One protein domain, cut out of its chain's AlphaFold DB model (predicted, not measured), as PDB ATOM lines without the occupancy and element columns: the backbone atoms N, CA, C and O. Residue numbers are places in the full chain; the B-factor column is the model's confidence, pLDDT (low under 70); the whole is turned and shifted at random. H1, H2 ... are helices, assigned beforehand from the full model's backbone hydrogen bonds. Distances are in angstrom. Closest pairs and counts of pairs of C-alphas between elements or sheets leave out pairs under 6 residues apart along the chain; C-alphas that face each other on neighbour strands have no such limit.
ATOM      1  N   ASN A  33       3.358 -32.044 -36.081       92.81
ATOM      2  CA  ASN A  33       4.119 -33.223 -36.492       92.81
ATOM      3  C   ASN A  33       3.589 -34.539 -35.907       92.81
ATOM      4  O   ASN A  33       4.174 -35.594 -36.156       92.81
ATOM      5  N   ARG A  34       2.539 -34.491 -35.079       95.31
ATOM      6  CA  ARG A  34       2.032 -35.670 -34.381       95.31
ATOM      7  C   ARG A  34       1.441 -36.660 -35.380       95.31
ATOM      8  O   ARG A  34       0.516 -36.332 -36.120       95.31
ATOM      9  N   ILE A  35       1.930 -37.893 -35.336       97.25
ATOM     10  CA  ILE A  35       1.353 -39.031 -36.053       97.25
ATOM     11  C   ILE A  35       0.500 -39.867 -35.096       97.25
ATOM     12  O   ILE A  35       0.691 -39.856 -33.874       97.25
ATOM     13  N   HIS A  36      -0.468 -40.598 -35.644       96.38
ATOM     14  CA  HIS A  36      -1.407 -41.373 -34.827       96.38
ATOM     15  C   HIS A  36      -1.047 -42.862 -34.723       96.38
ATOM     16  O   HIS A  36      -1.598 -43.559 -33.867       96.38
ATOM     17  N   ASP A  37      -0.116 -43.360 -35.540       98.06
ATOM     18  CA  ASP A  37       0.396 -44.726 -35.441       98.06
ATOM     19  C   ASP A  37       1.404 -44.868 -34.290       98.06
ATOM     20  O   ASP A  37       2.622 -44.783 -34.451       98.06
ATOM     21  N   ARG A  38       0.868 -45.108 -33.090       96.69
ATOM     22  CA  ARG A  38       1.677 -45.308 -31.880       96.69
ATOM     23  C   ARG A  38       2.564 -46.543 -31.948       96.69
ATOM     24  O   ARG A  38       3.676 -46.507 -31.441       96.69
ATOM     25  N   ALA A  39       2.104 -47.606 -32.604       98.06
ATOM     26  CA  ALA A  39       2.888 -48.826 -32.746       98.06
ATOM     27  C   ALA A  39       4.108 -48.608 -33.654       98.06
ATOM     28  O   ALA A  39       5.135 -49.262 -33.479       98.06
ATOM     29  N   TRP A  40       4.008 -47.705 -34.636       98.19
ATOM     30  CA  TRP A  40       5.167 -47.254 -35.397       98.19
ATOM     31  C   TRP A  40       6.156 -46.489 -34.523       98.19
ATOM     32  O   TRP A  40       7.326 -46.863 -34.494       98.19
ATOM     33  N   ALA A  41       5.677 -45.501 -33.766       98.12
ATOM     34  CA  ALA A  41       6.535 -44.678 -32.920       98.12
ATOM     35  C   ALA A  41       7.250 -45.490 -31.825       98.12
ATOM     36  O   ALA A  41       8.457 -45.371 -31.658       98.12
ATOM     37  N   GLU A  42       6.540 -46.386 -31.132       98.19
ATOM     38  CA  GLU A  42       7.128 -47.259 -30.105       98.19
ATOM     39  C   GLU A  42       8.216 -48.179 -30.675       98.19
ATOM     40  O   GLU A  42       9.252 -48.387 -30.045       98.19
ATOM     41  N   ARG A  43       8.011 -48.716 -31.885       98.12
ATOM     42  CA  ARG A  43       9.033 -49.519 -32.565       98.12
ATOM     43  C   ARG A  43      10.235 -48.670 -32.956       98.12
ATOM     44  O   ARG A  43      11.352 -49.109 -32.726       98.12
ATOM     45  N   ALA A  44      10.007 -47.502 -33.553       98.19
ATOM     46  CA  ALA A  44      11.078 -46.596 -33.951       98.19
ATOM     47  C   ALA A  44      11.931 -46.195 -32.739       98.19
ATOM     48  O   ALA A  44      13.146 -46.346 -32.778       98.19
ATOM     49  N   ALA A  45      11.298 -45.819 -31.623       97.88
ATOM     50  CA  ALA A  45      11.990 -45.567 -30.361       97.88
ATOM     51  C   ALA A  45      12.811 -46.784 -29.897       97.88
ATOM     52  O   ALA A  45      13.957 -46.634 -29.494       97.88
ATOM     53  N   GLY A  46      12.255 -47.997 -30.009       98.06
ATOM     54  CA  GLY A  46      12.973 -49.233 -29.692       98.06
ATOM     55  C   GLY A  46      14.206 -49.491 -30.566       98.06
ATOM     56  O   GLY A  46      15.186 -50.026 -30.063       98.06
ATOM     57  N   VAL A  47      14.180 -49.094 -31.842       98.12
ATOM     58  CA  VAL A  47      15.338 -49.174 -32.753       98.12
ATOM     59  C   VAL A  47      16.429 -48.181 -32.341       98.12
ATOM     60  O   VAL A  47      17.609 -48.519 -32.351       98.12
ATOM     61  N   CYS A  48      16.046 -46.972 -31.931       98.00
ATOM     62  CA  CYS A  48      16.989 -45.920 -31.544       98.00
ATOM     63  C   CYS A  48      17.529 -46.051 -30.108       98.00
ATOM     64  O   CYS A  48      18.457 -45.329 -29.752       98.00
ATOM     65  N   ALA A  49      16.970 -46.940 -29.281       96.38
ATOM     66  CA  ALA A  49      17.224 -46.993 -27.837       96.38
ATOM     67  C   ALA A  49      18.715 -47.111 -27.464       96.38
ATOM     68  O   ALA A  49      19.165 -46.479 -26.511       96.38
ATOM     69  N   ASP A  50      19.484 -47.872 -28.248       93.31
ATOM     70  CA  ASP A  50      20.906 -48.125 -27.990       93.31
ATOM     71  C   ASP A  50      21.828 -47.249 -28.865       93.31
ATOM     72  O   ASP A  50      23.036 -47.492 -28.944       93.31
ATOM     73  N   LEU A  51      21.288 -46.246 -29.573       94.94
ATOM     74  CA  LEU A  51      22.076 -45.401 -30.476       94.94
ATOM     75  C   LEU A  51      23.155 -44.620 -29.716       94.94
ATOM     76  O   LEU A  51      24.315 -44.624 -30.122       94.94
ATOM     77  N   ASP A  52      22.796 -43.994 -28.594       91.81
ATOM     78  CA  ASP A  52      23.741 -43.213 -27.788       91.81
ATOM     79  C   ASP A  52      24.893 -44.086 -27.259       91.81
ATOM     80  O   ASP A  52      26.060 -43.720 -27.389       91.81
ATOM     81  N   GLU A  53      24.595 -45.294 -26.765       92.31
ATOM     82  CA  GLU A  53      25.621 -46.225 -26.274       92.31
ATOM     83  C   GLU A  53      26.606 -46.634 -27.383       92.31
ATOM     84  O   GLU A  53      27.823 -46.659 -27.163       92.31
ATOM     85  N   GLN A  54      26.105 -46.893 -28.597       93.81
ATOM     86  CA  GLN A  54      26.951 -47.202 -29.753       93.81
ATOM     87  C   GLN A  54      27.893 -46.040 -30.101       93.81
ATOM     88  O   GLN A  54      29.075 -46.263 -30.377       93.81
ATOM     89  N   LEU A  55      27.394 -44.801 -30.050       94.12
ATOM     90  CA  LEU A  55      28.179 -43.602 -30.354       94.12
ATOM     91  C   LEU A  55      29.196 -43.275 -29.256       94.12
ATOM     92  O   LEU A  55      30.338 -42.918 -29.560       94.12
ATOM     93  N   VAL A  56      28.848 -43.479 -27.983       91.25
ATOM     94  CA  VAL A  56      29.789 -43.357 -26.858       91.25
ATOM     95  C   VAL A  56      30.994 -44.280 -27.057       91.25
ATOM     96  O   VAL A  56      32.128 -43.874 -26.798       91.25
ATOM     97  N   GLY A  57      30.785 -45.483 -27.604       91.19
ATOM     98  CA  GLY A  57      31.858 -46.424 -27.942       91.19
ATOM     99  C   GLY A  57      32.887 -45.902 -28.958       91.19
ATOM    100  O   GLY A  57      34.007 -46.414 -29.004       91.19
ATOM    101  N   LEU A  58      32.545 -44.876 -29.743       92.88
ATOM    102  CA  LEU A  58      33.430 -44.231 -30.719       92.88
ATOM    103  C   LEU A  58      34.127 -42.974 -30.184       92.88
ATOM    104  O   LEU A  58      34.948 -42.384 -30.886       92.88
ATOM    105  N   THR A  59      33.809 -42.549 -28.960       88.44
ATOM    106  CA  THR A  59      34.275 -41.270 -28.417       88.44
ATOM    107  C   THR A  59      35.795 -41.235 -28.277       88.44
ATOM    108  O   THR A  59      36.396 -42.039 -27.564       88.44
ATOM    109  N   ASP A  60      36.409 -40.219 -28.886       87.38
ATOM    110  CA  ASP A  60      37.817 -39.882 -28.708       87.38
ATOM    111  C   ASP A  60      37.963 -38.512 -28.033       87.38
ATOM    112  O   ASP A  60      37.608 -37.470 -28.587       87.38
ATOM    113  N   LEU A  61      38.498 -38.528 -26.809       85.25
ATOM    114  CA  LEU A  61      38.660 -37.350 -25.953       85.25
ATOM    115  C   LEU A  61      40.035 -36.684 -26.081       85.25
ATOM    116  O   LEU A  61      40.350 -35.774 -25.305       85.25
ATOM    117  N   ARG A  62      40.889 -37.137 -27.008       85.81
ATOM    118  CA  ARG A  62      42.162 -36.460 -27.269       85.81
ATOM    119  C   ARG A  62      41.900 -35.004 -27.654       85.81
ATOM    120  O   ARG A  62      40.993 -34.681 -28.420       85.81
ATOM    121  N   ARG A  63      42.717 -34.103 -27.103       79.94
ATOM    122  CA  ARG A  63      42.723 -32.706 -27.534       79.94
ATOM    123  C   ARG A  63      43.266 -32.664 -28.955       79.94
ATOM    124  O   ARG A  63      44.344 -33.193 -29.200       79.94
ATOM    125  N   VAL A  64      42.522 -32.025 -29.848       75.06
ATOM    126  CA  VAL A  64      42.976 -31.780 -31.212       75.06
ATOM    127  C   VAL A  64      43.710 -30.455 -31.247       75.06
ATOM    128  O   VAL A  64      43.160 -29.434 -30.834       75.06
ATOM    129  N   ASP A  65      44.969 -30.511 -31.664       78.25
ATOM    130  CA  ASP A  65      45.719 -29.329 -32.059       78.25
ATOM    131  C   ASP A  65      45.364 -29.036 -33.524       78.25
ATOM    132  O   ASP A  65      45.425 -29.931 -34.366       78.25
ATOM    133  N   GLU A  66      44.963 -27.795 -33.817       72.81
ATOM    134  CA  GLU A  66      44.398 -27.374 -35.116       72.81
ATOM    135  C   GLU A  66      45.346 -27.635 -36.309       72.81
ATOM    136  O   GLU A  66      44.894 -27.771 -37.442       72.81
ATOM    137  N   ASP A  67      46.654 -27.761 -36.049       80.94
ATOM    138  CA  ASP A  67      47.697 -28.008 -37.054       80.94
ATOM    139  C   ASP A  67      48.043 -29.506 -37.241       80.94
ATOM    140  O   ASP A  67      48.897 -29.851 -38.066       80.94
ATOM    141  N   ASP A  68      47.417 -30.417 -36.485       89.81
ATOM    142  CA  ASP A  68      47.663 -31.860 -36.587       89.81
ATOM    143  C   ASP A  68      46.733 -32.511 -37.622       89.81
ATOM    144  O   ASP A  68      45.678 -33.070 -37.316       89.81
ATOM    145  N   ALA A  69      47.157 -32.457 -38.886       90.31
ATOM    146  CA  ALA A  69      46.418 -33.037 -40.005       90.31
ATOM    147  C   ALA A  69      46.149 -34.549 -39.856       90.31
ATOM    148  O   ALA A  69      45.139 -35.037 -40.360       90.31
ATOM    149  N   ALA A  70      47.025 -35.298 -39.172       91.62
ATOM    150  CA  ALA A  70      46.807 -36.726 -38.951       91.62
ATOM    151  C   ALA A  70      45.665 -36.943 -37.953       91.62
ATOM    152  O   ALA A  70      44.766 -37.746 -38.199       91.62
ATOM    153  N   LEU A  71      45.652 -36.166 -36.869       92.19
ATOM    154  CA  LEU A  71      44.595 -36.225 -35.869       92.19
ATOM    155  C   LEU A  71      43.241 -35.733 -36.406       92.19
ATOM    156  O   LEU A  71      42.205 -36.304 -36.063       92.19
ATOM    157  N   LEU A  72      43.230 -34.721 -37.281       93.81
ATOM    158  CA  LEU A  72      42.013 -34.275 -37.973       93.81
ATOM    159  C   LEU A  72      41.440 -35.367 -38.887       93.81
ATOM    160  O   LEU A  72      40.230 -35.599 -38.874       93.81
ATOM    161  N   ALA A  73      42.295 -36.084 -39.622       94.50
ATOM    162  CA  ALA A  73      41.871 -37.222 -40.433       94.50
ATOM    163  C   ALA A  73      41.317 -38.373 -39.570       94.50
ATOM    164  O   ALA A  73      40.257 -38.909 -39.886       94.50
ATOM    165  N   GLU A  74      41.965 -38.702 -38.446       94.31
ATOM    166  CA  GLU A  74      41.457 -39.700 -37.488       94.31
ATOM    167  C   GLU A  74      40.077 -39.307 -36.934       94.31
ATOM    168  O   GLU A  74      39.183 -40.148 -36.821       94.31
ATOM    169  N   ARG A  75      39.863 -38.018 -36.637       93.94
ATOM    170  CA  ARG A  75      38.551 -37.504 -36.222       93.94
ATOM    171  C   ARG A  75      37.502 -37.654 -37.315       93.94
ATOM    172  O   ARG A  75      36.394 -38.092 -37.021       93.94
ATOM    173  N   ALA A  76      37.839 -37.318 -38.555       95.88
ATOM    174  CA  ALA A  76      36.926 -37.484 -39.678       95.88
ATOM    175  C   ALA A  76      36.460 -38.939 -39.823       95.88
ATOM    176  O   ALA A  76      35.271 -39.187 -39.991       95.88
ATOM    177  N   GLU A  77      37.370 -39.906 -39.669       97.00
ATOM    178  CA  GLU A  77      37.025 -41.333 -39.696       97.00
ATOM    179  C   GLU A  77      36.097 -41.756 -38.547       97.00
ATOM    180  O   GLU A  77      35.314 -42.696 -38.700       97.00
ATOM    181  N   ILE A  78      36.203 -41.123 -37.377       96.12
ATOM    182  CA  ILE A  78      35.275 -41.349 -36.260       96.12
ATOM    183  C   ILE A  78      33.893 -40.795 -36.614       96.12
ATOM    184  O   ILE A  78      32.897 -41.486 -36.409       96.12
ATOM    185  N   ILE A  79      33.831 -39.591 -37.188       96.56
ATOM    186  CA  ILE A  79      32.576 -38.963 -37.621       96.56
ATOM    187  C   ILE A  79      31.899 -39.795 -38.709       96.56
ATOM    188  O   ILE A  79      30.689 -40.002 -38.634       96.56
ATOM    189  N   ASP A  80      32.650 -40.322 -39.677       98.38
ATOM    190  CA  ASP A  80      32.111 -41.211 -40.708       98.38
ATOM    191  C   ASP A  80      31.500 -42.472 -40.098       98.38
ATOM    192  O   ASP A  80      30.352 -42.796 -40.388       98.38
ATOM    193  N   ARG A  81      32.223 -43.135 -39.189       98.25
ATOM    194  CA  ARG A  81      31.725 -44.332 -38.495       98.25
ATOM    195  C   ARG A  81      30.481 -44.045 -37.659       98.25
ATOM    196  O   ARG A  81      29.535 -44.824 -37.685       98.25
ATOM    197  N   ALA A  82      30.466 -42.930 -36.933       97.94
ATOM    198  CA  ALA A  82      29.292 -42.490 -36.189       97.94
ATOM    199  C   ALA A  82      28.108 -42.225 -37.132       97.94
ATOM    200  O   ALA A  82      26.986 -42.639 -36.856       97.94
ATOM    201  N   THR A  83      28.362 -41.584 -38.272       98.44
ATOM    202  CA  THR A  83      27.334 -41.274 -39.274       98.44
ATOM    203  C   THR A  83      26.786 -42.545 -39.931       98.44
ATOM    204  O   THR A  83      25.575 -42.636 -40.095       98.44
ATOM    205  N   ASP A  84      27.624 -43.553 -40.207       98.69
ATOM    206  CA  ASP A  84      27.194 -44.873 -40.703       98.69
ATOM    207  C   ASP A  84      26.212 -45.556 -39.733       98.69
ATOM    208  O   ASP A  84      25.205 -46.121 -40.158       98.69
ATOM    209  N   ILE A  85      26.489 -45.500 -38.422       98.44
ATOM    210  CA  ILE A  85      25.623 -46.091 -37.387       98.44
ATOM    211  C   ILE A  85      24.262 -45.395 -37.367       98.44
ATOM    212  O   ILE A  85      23.221 -46.058 -37.349       98.44
ATOM    213  N   VAL A  86      24.255 -44.059 -37.388       98.44
ATOM    214  CA  VAL A  86      23.004 -43.291 -37.383       98.44
ATOM    215  C   VAL A  86      22.212 -43.536 -38.668       98.44
ATOM    216  O   VAL A  86      20.997 -43.705 -38.614       98.44
ATOM    217  N   GLU A  87      22.885 -43.602 -39.816       98.75
ATOM    218  CA  GLU A  87      22.267 -43.886 -41.111       98.75
ATOM    219  C   GLU A  87      21.611 -45.273 -41.146       98.75
ATOM    220  O   GLU A  87      20.449 -45.388 -41.532       98.75
ATOM    221  N   ALA A  88      22.300 -46.308 -40.659       98.62
ATOM    222  CA  ALA A  88      21.740 -47.654 -40.555       98.62
ATOM    223  C   ALA A  88      20.549 -47.723 -39.581       98.62
ATOM    224  O   ALA A  88      19.563 -48.412 -39.844       98.62
ATOM    225  N   THR A  89      20.616 -46.979 -38.475       98.56
ATOM    226  CA  THR A  89      19.512 -46.875 -37.508       98.56
ATOM    227  C   THR A  89      18.292 -46.211 -38.152       98.56
ATOM    228  O   THR A  89      17.171 -46.703 -38.018       98.56
ATOM    229  N   LEU A  90      18.499 -45.125 -38.908       98.69
ATOM    230  CA  LEU A  90      17.437 -44.460 -39.663       98.69
ATOM    231  C   LEU A  90      16.816 -45.403 -40.700       98.69
ATOM    232  O   LEU A  90      15.590 -45.492 -40.757       98.69
ATOM    233  N   ASP A  91      17.634 -46.127 -41.472       98.75
ATOM    234  CA  ASP A  91      17.171 -47.128 -42.443       98.75
ATOM    235  C   ASP A  91      16.230 -48.150 -41.791       98.75
ATOM    236  O   ASP A  91      15.180 -48.478 -42.349       98.75
ATOM    237  N   GLU A  92      16.575 -48.639 -40.598       98.62
ATOM    238  CA  GLU A  92      15.754 -49.596 -39.855       98.62
ATOM    239  C   GLU A  92      14.432 -48.980 -39.370       98.62
ATOM    240  O   GLU A  92      13.376 -49.608 -39.501       98.62
ATOM    241  N   VAL A  93      14.457 -47.735 -38.880       98.38
ATOM    242  CA  VAL A  93      13.242 -46.999 -38.491       98.38
ATOM    243  C   VAL A  93      12.279 -46.864 -39.675       98.38
ATOM    244  O   VAL A  93      11.079 -47.136 -39.537       98.38
ATOM    245  N   VAL A  94      12.786 -46.466 -40.847       98.31
ATOM    246  CA  VAL A  94      11.948 -46.175 -42.024       98.31
ATOM    247  C   VAL A  94      11.628 -47.402 -42.881       98.31
ATOM    248  O   VAL A  94      10.745 -47.333 -43.739       98.31
ATOM    249  N   ALA A  95      12.257 -48.554 -42.620       98.31
ATOM    250  CA  ALA A  95      11.985 -49.813 -43.321       98.31
ATOM    251  C   ALA A  95      10.510 -50.247 -43.237       98.31
ATOM    252  O   ALA A  95      10.008 -50.964 -44.109       98.31
ATOM    253  N   VAL A  96       9.799 -49.811 -42.195       97.31
ATOM    254  CA  VAL A  96       8.359 -50.019 -42.033       97.31
ATOM    255  C   VAL A  96       7.677 -48.661 -41.998       97.31
ATOM    256  O   VAL A  96       7.849 -47.925 -41.039       97.31
ATOM    257  N   ALA A  97       6.852 -48.342 -42.993       97.25
ATOM    258  CA  ALA A  97       6.094 -47.089 -43.008       97.25
ATOM    259  C   ALA A  97       4.949 -47.077 -41.966       97.25
ATOM    260  O   ALA A  97       4.379 -48.134 -41.671       97.25
ATOM    261  N   PRO A  98       4.548 -45.898 -41.448       97.94
ATOM    262  CA  PRO A  98       3.347 -45.772 -40.627       97.94
ATOM    263  C   PRO A  98       2.070 -46.160 -41.380       97.94
ATOM    264  O   PRO A  98       1.944 -46.003 -42.599       97.94
ATOM    265  N   THR A  99       1.073 -46.623 -40.636       97.94
ATOM    266  CA  THR A  99      -0.228 -47.048 -41.168       97.94
ATOM    267  C   THR A  99      -1.303 -45.966 -41.089       97.94
ATOM    268  O   THR A  99      -2.337 -46.082 -41.757       97.94
ATOM    269  N   ASP A 100      -1.076 -44.885 -40.345       97.25
ATOM    270  CA  ASP A 100      -1.976 -43.737 -40.311       97.25
ATOM    271  C   ASP A 100      -1.691 -42.748 -41.459       97.25
ATOM    272  O   ASP A 100      -0.650 -42.794 -42.118       97.25
ATOM    273  N   ALA A 101      -2.666 -41.892 -41.775       97.19
ATOM    274  CA  ALA A 101      -2.558 -40.974 -42.908       97.19
ATOM    275  C   ALA A 101      -1.513 -39.874 -42.683       97.19
ATOM    276  O   ALA A 101      -0.763 -39.588 -43.614       97.19
ATOM    277  N   ALA A 102      -1.443 -39.313 -41.471       95.44
ATOM    278  CA  ALA A 102      -0.472 -38.277 -41.134       95.44
ATOM    279  C   ALA A 102       0.947 -38.857 -41.153       95.44
ATOM    280  O   ALA A 102       1.831 -38.294 -41.788       95.44
ATOM    281  N   GLY A 103       1.147 -40.043 -40.572       97.12
ATOM    282  CA  GLY A 103       2.432 -40.737 -40.606       97.12
ATOM    283  C   GLY A 103       2.948 -41.004 -42.022       97.12
ATOM    284  O   GLY A 103       4.110 -40.726 -42.305       97.12
ATOM    285  N   ARG A 104       2.092 -41.457 -42.950       97.88
ATOM    286  CA  ARG A 104       2.489 -41.656 -44.360       97.88
ATOM    287  C   ARG A 104       2.887 -40.374 -45.091       97.88
ATOM    288  O   ARG A 104       3.584 -40.461 -46.097       97.88
ATOM    289  N   GLU A 105       2.409 -39.222 -44.640       97.12
ATOM    290  CA  GLU A 105       2.732 -37.925 -45.234       97.12
ATOM    291  C   GLU A 105       3.981 -37.300 -44.602       97.12
ATOM    292  O   GLU A 105       4.831 -36.769 -45.316       97.12
ATOM    293  N   ILE A 106       4.097 -37.371 -43.274       97.56
ATOM    294  CA  ILE A 106       5.103 -36.634 -42.504       97.56
ATOM    295  C   ILE A 106       6.408 -37.427 -42.366       97.56
ATOM    296  O   ILE A 106       7.476 -36.839 -42.518       97.56
ATOM    297  N   VAL A 107       6.366 -38.748 -42.138       98.38
ATOM    298  CA  VAL A 107       7.596 -39.548 -41.939       98.38
ATOM    299  C   VAL A 107       8.571 -39.456 -43.119       98.38
ATOM    300  O   VAL A 107       9.754 -39.264 -42.859       98.38
ATOM    301  N   PRO A 108       8.140 -39.484 -44.397       98.50
ATOM    302  CA  PRO A 108       9.064 -39.281 -45.516       98.50
ATOM    303  C   PRO A 108       9.737 -37.898 -45.531       98.50
ATOM    304  O   PRO A 108      10.859 -37.762 -46.008       98.50
ATOM    305  N   GLN A 109       9.063 -36.861 -45.021       97.75
ATOM    306  CA  GLN A 109       9.639 -35.515 -44.915       97.75
ATOM    307  C   GLN A 109      10.661 -35.452 -43.778       97.75
ATOM    308  O   GLN A 109      11.750 -34.917 -43.964       97.75
ATOM    309  N   TRP A 110      10.331 -36.054 -42.633       97.94
ATOM    310  CA  TRP A 110      11.257 -36.206 -41.514       97.94
ATOM    311  C   TRP A 110      12.505 -37.004 -41.908       97.94
ATOM    312  O   TRP A 110      13.613 -36.577 -41.604       97.94
ATOM    313  N   GLU A 111      12.346 -38.109 -42.644       98.69
ATOM    314  CA  GLU A 111      13.475 -38.874 -43.181       98.69
ATOM    315  C   GLU A 111      14.343 -38.000 -44.091       98.69
ATOM    316  O   GLU A 111      15.559 -37.979 -43.934       98.69
ATOM    317  N   ALA A 112      13.745 -37.249 -45.019       98.44
ATOM    318  CA  ALA A 112      14.495 -36.374 -45.919       98.44
ATOM    319  C   ALA A 112      15.287 -35.288 -45.165       98.44
ATOM    320  O   ALA A 112      16.443 -35.015 -45.509       98.44
ATOM    321  N   ASP A 113      14.697 -34.704 -44.119       98.25
ATOM    322  CA  ASP A 113      15.397 -33.766 -43.240       98.25
ATOM    323  C   ASP A 113      16.571 -34.464 -42.523       98.25
ATOM    324  O   ASP A 113      17.694 -33.957 -42.523       98.25
ATOM    325  N   TYR A 114      16.352 -35.672 -41.992       98.25
ATOM    326  CA  TYR A 114      17.389 -36.471 -41.332       98.25
ATOM    327  C   TYR A 114      18.545 -36.804 -42.288       98.25
ATOM    328  O   TYR A 114      19.714 -36.632 -41.948       98.25
ATOM    329  N   ARG A 115      18.247 -37.225 -43.521       98.62
ATOM    330  CA  ARG A 115      19.263 -37.512 -44.551       98.62
ATOM    331  C   ARG A 115      20.092 -36.286 -44.903       98.62
ATOM    332  O   ARG A 115      21.289 -36.415 -45.132       98.62
ATOM    333  N   THR A 116      19.478 -35.107 -44.916       98.44
ATOM    334  CA  THR A 116      20.212 -33.853 -45.125       98.44
ATOM    335  C   THR A 116      21.184 -33.598 -43.973       98.44
ATOM    336  O   THR A 116      22.343 -33.283 -44.216       98.44
ATOM    337  N   TRP A 117      20.761 -33.825 -42.726       97.81
ATOM    338  CA  TRP A 117      21.654 -33.731 -41.569       97.81
ATOM    339  C   TRP A 117      22.814 -34.743 -41.624       97.81
ATOM    340  O   TRP A 117      23.948 -34.404 -41.292       97.81
ATOM    341  N   LEU A 118      22.564 -35.979 -42.076       98.50
ATOM    342  CA  LEU A 118      23.617 -36.984 -42.284       98.50
ATOM    343  C   LEU A 118      24.626 -36.533 -43.347       98.50
ATOM    344  O   LEU A 118      25.830 -36.671 -43.147       98.50
ATOM    345  N   GLU A 119      24.150 -35.953 -44.445       98.50
ATOM    346  CA  GLU A 119      25.000 -35.395 -45.497       98.50
ATOM    347  C   GLU A 119      25.857 -34.226 -44.978       98.50
ATOM    348  O   GLU A 119      27.061 -34.185 -45.242       98.50
ATOM    349  N   ASP A 120      25.298 -33.330 -44.156       98.00
ATOM    350  CA  ASP A 120      26.066 -32.253 -43.515       98.00
ATOM    351  C   ASP A 120      27.227 -32.816 -42.666       98.00
ATOM    352  O   ASP A 120      28.336 -32.269 -42.661       98.00
ATOM    353  N   ARG A 121      27.019 -33.948 -41.976       97.88
ATOM    354  CA  ARG A 121      28.076 -34.629 -41.203       97.88
ATOM    355  C   ARG A 121      29.176 -35.198 -42.090       97.88
ATOM    356  O   ARG A 121      30.349 -35.082 -41.735       97.88
ATOM    357  N   ARG A 122      28.827 -35.780 -43.241       98.38
ATOM    358  CA  ARG A 122      29.815 -36.276 -44.219       98.38
ATOM    359  C   ARG A 122      30.664 -35.135 -44.760       98.38
ATOM    360  O   ARG A 122      31.888 -35.227 -44.763       98.38
ATOM    361  N   GLN A 123      30.028 -34.022 -45.118       98.12
ATOM    362  CA  GLN A 123      30.735 -32.824 -45.569       98.12
ATOM    363  C   GLN A 123      31.661 -32.273 -44.483       98.12
ATOM    364  O   GLN A 123      32.765 -31.816 -44.777       98.12
ATOM    365  N   TYR A 124      31.256 -32.342 -43.216       97.31
ATOM    366  CA  TYR A 124      32.125 -31.954 -42.115       97.31
ATOM    367  C   TYR A 124      33.332 -32.885 -41.948       97.31
ATOM    368  O   TYR A 124      34.450 -32.410 -41.754       97.31
ATOM    369  N   ALA A 125      33.151 -34.198 -42.094       97.25
ATOM    370  CA  ALA A 125      34.270 -35.136 -42.119       97.25
ATOM    371  C   ALA A 125      35.241 -34.824 -43.278       97.25
ATOM    372  O   ALA A 125      36.457 -34.813 -43.072       97.25
ATOM    373  N   ASP A 126      34.734 -34.473 -44.465       98.00
ATOM    374  CA  ASP A 126      35.556 -34.020 -45.599       98.00
ATOM    375  C   ASP A 126      36.380 -32.767 -45.255       98.00
ATOM    376  O   ASP A 126      37.578 -32.713 -45.538       98.00
ATOM    377  N   VAL A 127      35.774 -31.793 -44.570       96.25
ATOM    378  CA  VAL A 127      36.447 -30.568 -44.104       96.25
ATOM    379  C   VAL A 127      37.631 -30.877 -43.186       96.25
ATOM    380  O   VAL A 127      38.709 -30.300 -43.353       96.25
ATOM    381  N   LEU A 128      37.464 -31.816 -42.255       95.12
ATOM    382  CA  LEU A 128      38.545 -32.240 -41.367       95.12
ATOM    383  C   LEU A 128      39.643 -32.996 -42.129       95.12
ATOM    384  O   LEU A 128      40.825 -32.766 -41.872       95.12
ATOM    385  N   ARG A 129      39.289 -33.844 -43.110       95.62
ATOM    386  CA  ARG A 129      40.278 -34.542 -43.964       95.62
ATOM    387  C   ARG A 129      41.096 -33.578 -44.829       95.62
ATOM    388  O   ARG A 129      42.252 -33.872 -45.120       95.62
ATOM    389  N   ASP A 130      40.546 -32.411 -45.157       95.25
ATOM    390  CA  ASP A 130      41.278 -31.311 -45.802       95.25
ATOM    391  C   ASP A 130      42.219 -30.547 -44.846       95.25
ATOM    392  O   ASP A 130      42.892 -29.602 -45.266       95.25
ATOM    393  N   GLY A 131      42.271 -30.918 -43.561       93.44
ATOM    394  CA  GLY A 131      43.110 -30.276 -42.548       93.44
ATOM    395  C   GLY A 131      42.548 -28.955 -42.019       93.44
ATOM    396  O   GLY A 131      43.315 -28.098 -41.588       93.44
ATOM    397  N   ARG A 132      41.227 -28.748 -42.081       92.31
ATOM    398  CA  ARG A 132      40.565 -27.531 -41.589       92.31
ATOM    399  C   ARG A 132      39.752 -27.833 -40.330       92.31
ATOM    400  O   ARG A 132      38.700 -28.456 -40.425       92.31
ATOM    401  N   ASP A 133      40.194 -27.344 -39.170       90.19
ATOM    402  CA  ASP A 133      39.435 -27.443 -37.910       90.19
ATOM    403  C   ASP A 133      38.351 -26.352 -37.818       90.19
ATOM    404  O   ASP A 133      38.449 -25.369 -37.079       90.19
ATOM    405  N   GLU A 134      37.322 -26.479 -38.651       90.75
ATOM    406  CA  GLU A 134      36.150 -25.605 -38.602       90.75
ATOM    407  C   GLU A 134      35.102 -26.135 -37.612       90.75
ATOM    408  O   GLU A 134      35.068 -27.312 -37.254       90.75
ATOM    409  N   ALA A 135      34.195 -25.261 -37.169       91.19
ATOM    410  CA  ALA A 135      33.018 -25.705 -36.432       91.19
ATOM    411  C   ALA A 135      32.055 -26.456 -37.364       91.19
ATOM    412  O   ALA A 135      31.869 -26.049 -38.516       91.19
ATOM    413  N   PHE A 136      31.407 -27.502 -36.841       94.12
ATOM    414  CA  PHE A 136      30.312 -28.173 -37.533       94.12
ATOM    415  C   PHE A 136      29.214 -27.161 -37.887       94.12
ATOM    416  O   PHE A 136      28.841 -26.309 -37.075       94.12
ATOM    417  N   ARG A 137      28.733 -27.234 -39.127       92.88
ATOM    418  CA  ARG A 137      27.659 -26.398 -39.657       92.88
ATOM    419  C   ARG A 137      26.641 -27.310 -40.304       92.88
ATOM    420  O   ARG A 137      27.007 -28.139 -41.128       92.88
ATOM    421  N   GLU A 138      25.388 -27.103 -39.948       94.69
ATOM    422  CA  GLU A 138      24.266 -27.829 -40.518       94.69
ATOM    423  C   GLU A 138      23.431 -26.934 -41.431       94.69
ATOM    424  O   GLU A 138      23.423 -25.700 -41.316       94.69
ATOM    425  N   SER A 139      22.721 -27.580 -42.344       97.06
ATOM    426  CA  SER A 139      21.717 -26.976 -43.198       97.06
ATOM    427  C   SER A 139      20.573 -26.394 -42.364       97.06
ATOM    428  O   SER A 139      20.234 -26.883 -41.284       97.06
ATOM    429  N   ALA A 140      19.946 -25.336 -42.879       95.44
ATOM    430  CA  ALA A 140      18.796 -24.700 -42.245       95.44
ATOM    431  C   ALA A 140      17.645 -24.542 -43.243       95.44
ATOM    432  O   ALA A 140      17.848 -24.112 -44.380       95.44
ATOM    433  N   VAL A 141      16.426 -24.835 -42.793       89.44
ATOM    434  CA  VAL A 141      15.187 -24.656 -43.563       89.44
ATOM    435  C   VAL A 141      14.361 -23.586 -42.867       89.44
ATOM    436  O   VAL A 141      14.101 -23.681 -41.672       89.44
ATOM    437  N   ASP A 142      14.004 -22.528 -43.596       89.06
ATOM    438  CA  ASP A 142      13.301 -21.357 -43.052       89.06
ATOM    439  C   ASP A 142      13.997 -20.717 -41.832       89.06
ATOM    440  O   ASP A 142      13.366 -20.121 -40.961       89.06
ATOM    441  N   GLY A 143      15.329 -20.820 -41.783       92.44
ATOM    442  CA  GLY A 143      16.152 -20.298 -40.688       92.44
ATOM    443  C   GLY A 143      16.200 -21.188 -39.444       92.44
ATOM    444  O   GLY A 143      16.832 -20.792 -38.467       92.44
ATOM    445  N   ILE A 144      15.575 -22.366 -39.479       93.19
ATOM    446  CA  ILE A 144      15.615 -23.365 -38.409       93.19
ATOM    447  C   ILE A 144      16.690 -24.401 -38.761       93.19
ATOM    448  O   ILE A 144      16.644 -24.940 -39.874       93.19
ATOM    449  N   PRO A 145      17.653 -24.684 -37.864       95.62
ATOM    450  CA  PRO A 145      18.626 -25.744 -38.082       95.62
ATOM    451  C   PRO A 145      17.934 -27.091 -38.291       95.62
ATOM    452  O   PRO A 145      16.927 -27.403 -37.651       95.62
ATOM    453  N   ILE A 146      18.444 -27.896 -39.217       96.50
ATOM    454  CA  ILE A 146      17.758 -29.125 -39.607       96.50
ATOM    455  C   ILE A 146      17.697 -30.145 -38.465       96.50
ATOM    456  O   ILE A 146      16.673 -30.814 -38.315       96.50
ATOM    457  N   SER A 147      18.712 -30.191 -37.591       96.44
ATOM    458  CA  SER A 147      18.671 -31.029 -36.391       96.44
ATOM    459  C   SER A 147      17.504 -30.683 -35.464       96.44
ATOM    460  O   SER A 147      16.871 -31.585 -34.916       96.44
ATOM    461  N   GLU A 148      17.148 -29.400 -35.336       96.06
ATOM    462  CA  GLU A 148      16.013 -28.948 -34.526       96.06
ATOM    463  C   GLU A 148      14.684 -29.441 -35.107       96.06
ATOM    464  O   GLU A 148      13.814 -29.900 -34.360       96.06
ATOM    465  N   LYS A 149      14.526 -29.424 -36.438       96.38
ATOM    466  CA  LYS A 149      13.330 -29.976 -37.101       96.38
ATOM    467  C   LYS A 149      13.189 -31.474 -36.832       96.38
ATOM    468  O   LYS A 149      12.109 -31.934 -36.452       96.38
ATOM    469  N   VAL A 150      14.283 -32.221 -36.988       97.75
ATOM    470  CA  VAL A 150      14.312 -33.673 -36.774       97.75
ATOM    471  C   VAL A 150      14.032 -34.016 -35.306       97.75
ATOM    472  O   VAL A 150      13.185 -34.869 -35.034       97.75
ATOM    473  N   ALA A 151      14.671 -33.315 -34.364       97.50
ATOM    474  CA  ALA A 151      14.457 -33.486 -32.928       97.50
ATOM    475  C   ALA A 151      13.022 -33.130 -32.507       97.50
ATOM    476  O   ALA A 151      12.426 -33.825 -31.686       97.50
ATOM    477  N   THR A 152      12.434 -32.082 -33.093       97.00
ATOM    478  CA  THR A 152      11.048 -31.685 -32.807       97.00
ATOM    479  C   THR A 152      10.069 -32.782 -33.215       97.00
ATOM    480  O   THR A 152       9.223 -33.165 -32.412       97.00
ATOM    481  N   PHE A 153      10.211 -33.353 -34.418       97.69
ATOM    482  CA  PHE A 153       9.385 -34.489 -34.835       97.69
ATOM    483  C   PHE A 153       9.556 -35.695 -33.899       97.69
ATOM    484  O   PHE A 153       8.562 -36.306 -33.502       97.69
ATOM    485  N   ALA A 154      10.798 -36.029 -33.533       97.88
ATOM    486  CA  ALA A 154      11.095 -37.140 -32.632       97.88
ATOM    487  C   ALA A 154      10.440 -36.940 -31.251       97.88
ATOM    488  O   ALA A 154       9.763 -37.835 -30.742       97.88
ATOM    489  N   GLY A 155      10.553 -35.736 -30.682       97.56
ATOM    490  CA  GLY A 155       9.924 -35.359 -29.415       97.56
ATOM    491  C   GLY A 155       8.393 -35.359 -29.472       97.56
ATOM    492  O   GLY A 155       7.747 -35.958 -28.609       97.56
ATOM    493  N   ASP A 156       7.806 -34.764 -30.515       97.31
ATOM    494  CA  ASP A 156       6.353 -34.712 -30.731       97.31
ATOM    495  C   ASP A 156       5.727 -36.113 -30.835       97.31
ATOM    496  O   ASP A 156       4.546 -36.299 -30.524       97.31
ATOM    497  N   ASN A 157       6.519 -37.109 -31.234       97.88
ATOM    498  CA  ASN A 157       6.085 -38.485 -31.442       97.88
ATOM    499  C   ASN A 157       6.594 -39.474 -30.385       97.88
ATOM    500  O   ASN A 157       6.408 -40.671 -30.560       97.88
ATOM    501  N   GLU A 158       7.127 -38.989 -29.256       96.75
ATOM    502  CA  GLU A 158       7.561 -39.822 -28.118       96.75
ATOM    503  C   GLU A 158       8.716 -40.787 -28.477       96.75
ATOM    504  O   GLU A 158       8.817 -41.884 -27.935       96.75
ATOM    505  N   MET A 159       9.612 -40.355 -29.370       97.25
ATOM    506  CA  MET A 159      10.784 -41.105 -29.846       97.25
ATOM    507  C   MET A 159      12.074 -40.320 -29.585       97.25
ATOM    508  O   MET A 159      12.876 -40.122 -30.492       97.25
ATOM    509  N   ALA A 160      12.257 -39.803 -28.367       95.56
ATOM    510  CA  ALA A 160      13.351 -38.877 -28.057       95.56
ATOM    511  C   ALA A 160      14.741 -39.415 -28.452       95.56
ATOM    512  O   ALA A 160      15.556 -38.640 -28.949       95.56
ATOM    513  N   ASP A 161      14.966 -40.725 -28.323       95.44
ATOM    514  CA  ASP A 161      16.231 -41.387 -28.675       95.44
ATOM    515  C   ASP A 161      16.510 -41.400 -30.190       95.44
ATOM    516  O   ASP A 161      17.650 -41.551 -30.611       95.44
ATOM    517  N   CYS A 162      15.490 -41.172 -31.026       97.75
ATOM    518  CA  CYS A 162      15.642 -40.967 -32.470       97.75
ATOM    519  C   CYS A 162      15.951 -39.508 -32.846       97.75
ATOM    520  O   CYS A 162      15.843 -39.136 -34.016       97.75
ATOM    521  N   SER A 163      16.270 -38.647 -31.878       97.25
ATOM    522  CA  SER A 163      16.750 -37.293 -32.169       97.25
ATOM    523  C   SER A 163      18.185 -37.340 -32.709       97.25
ATOM    524  O   SER A 163      18.938 -38.242 -32.345       97.25
TER     525      SER A 163
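Overview. This is residues 33 to 163 of the 170 residues of an uncharacterized protein of Acidimicrobiia bacterium (UniProt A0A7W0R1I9). Two long helices, H3 and H4, lie side by side as a hairpin; short H1 and H2 follow each other along H3, and H5 packs slantwise on H4. The 131 printed residues include five named helices, H1 to H5 in order, and no named strand: all helix. The whole is compact, radius of gyration of the C-alphas 16.3 A, spanning 52 by 32 by 19 A.

Along the chain. H1, residues 38 to 48, begins at C-alpha (1.677, -45.308, -31.880). H2 is residues 51 to 56; H3, 69 to 94, 36.9 A; H4, 101 to 129, 43.3 A. H5, 146 to 156, ends at C-alpha (6.353, -34.712, -30.731).

Arrangement. H3, the hub, touches H4 at a shallow tilt of 12 degrees, opposite ways; the closest C-alphas, Ala 76 and Ala 125, are 4.3 A apart. H3 touches H1 with residues 89 to 93 alone, closest C-alphas Ala 44 and Val 93, 5.0 A. Every O i to N i+4 pair is within hydrogen-bond range in H1, H2, H3 and H5; H4 has 23 of 25.

Size, cuts and confidence. The printed part has no cut. Links H2 to H3 and H4 to H5 are long. No printed residue is under 70 in pLDDT.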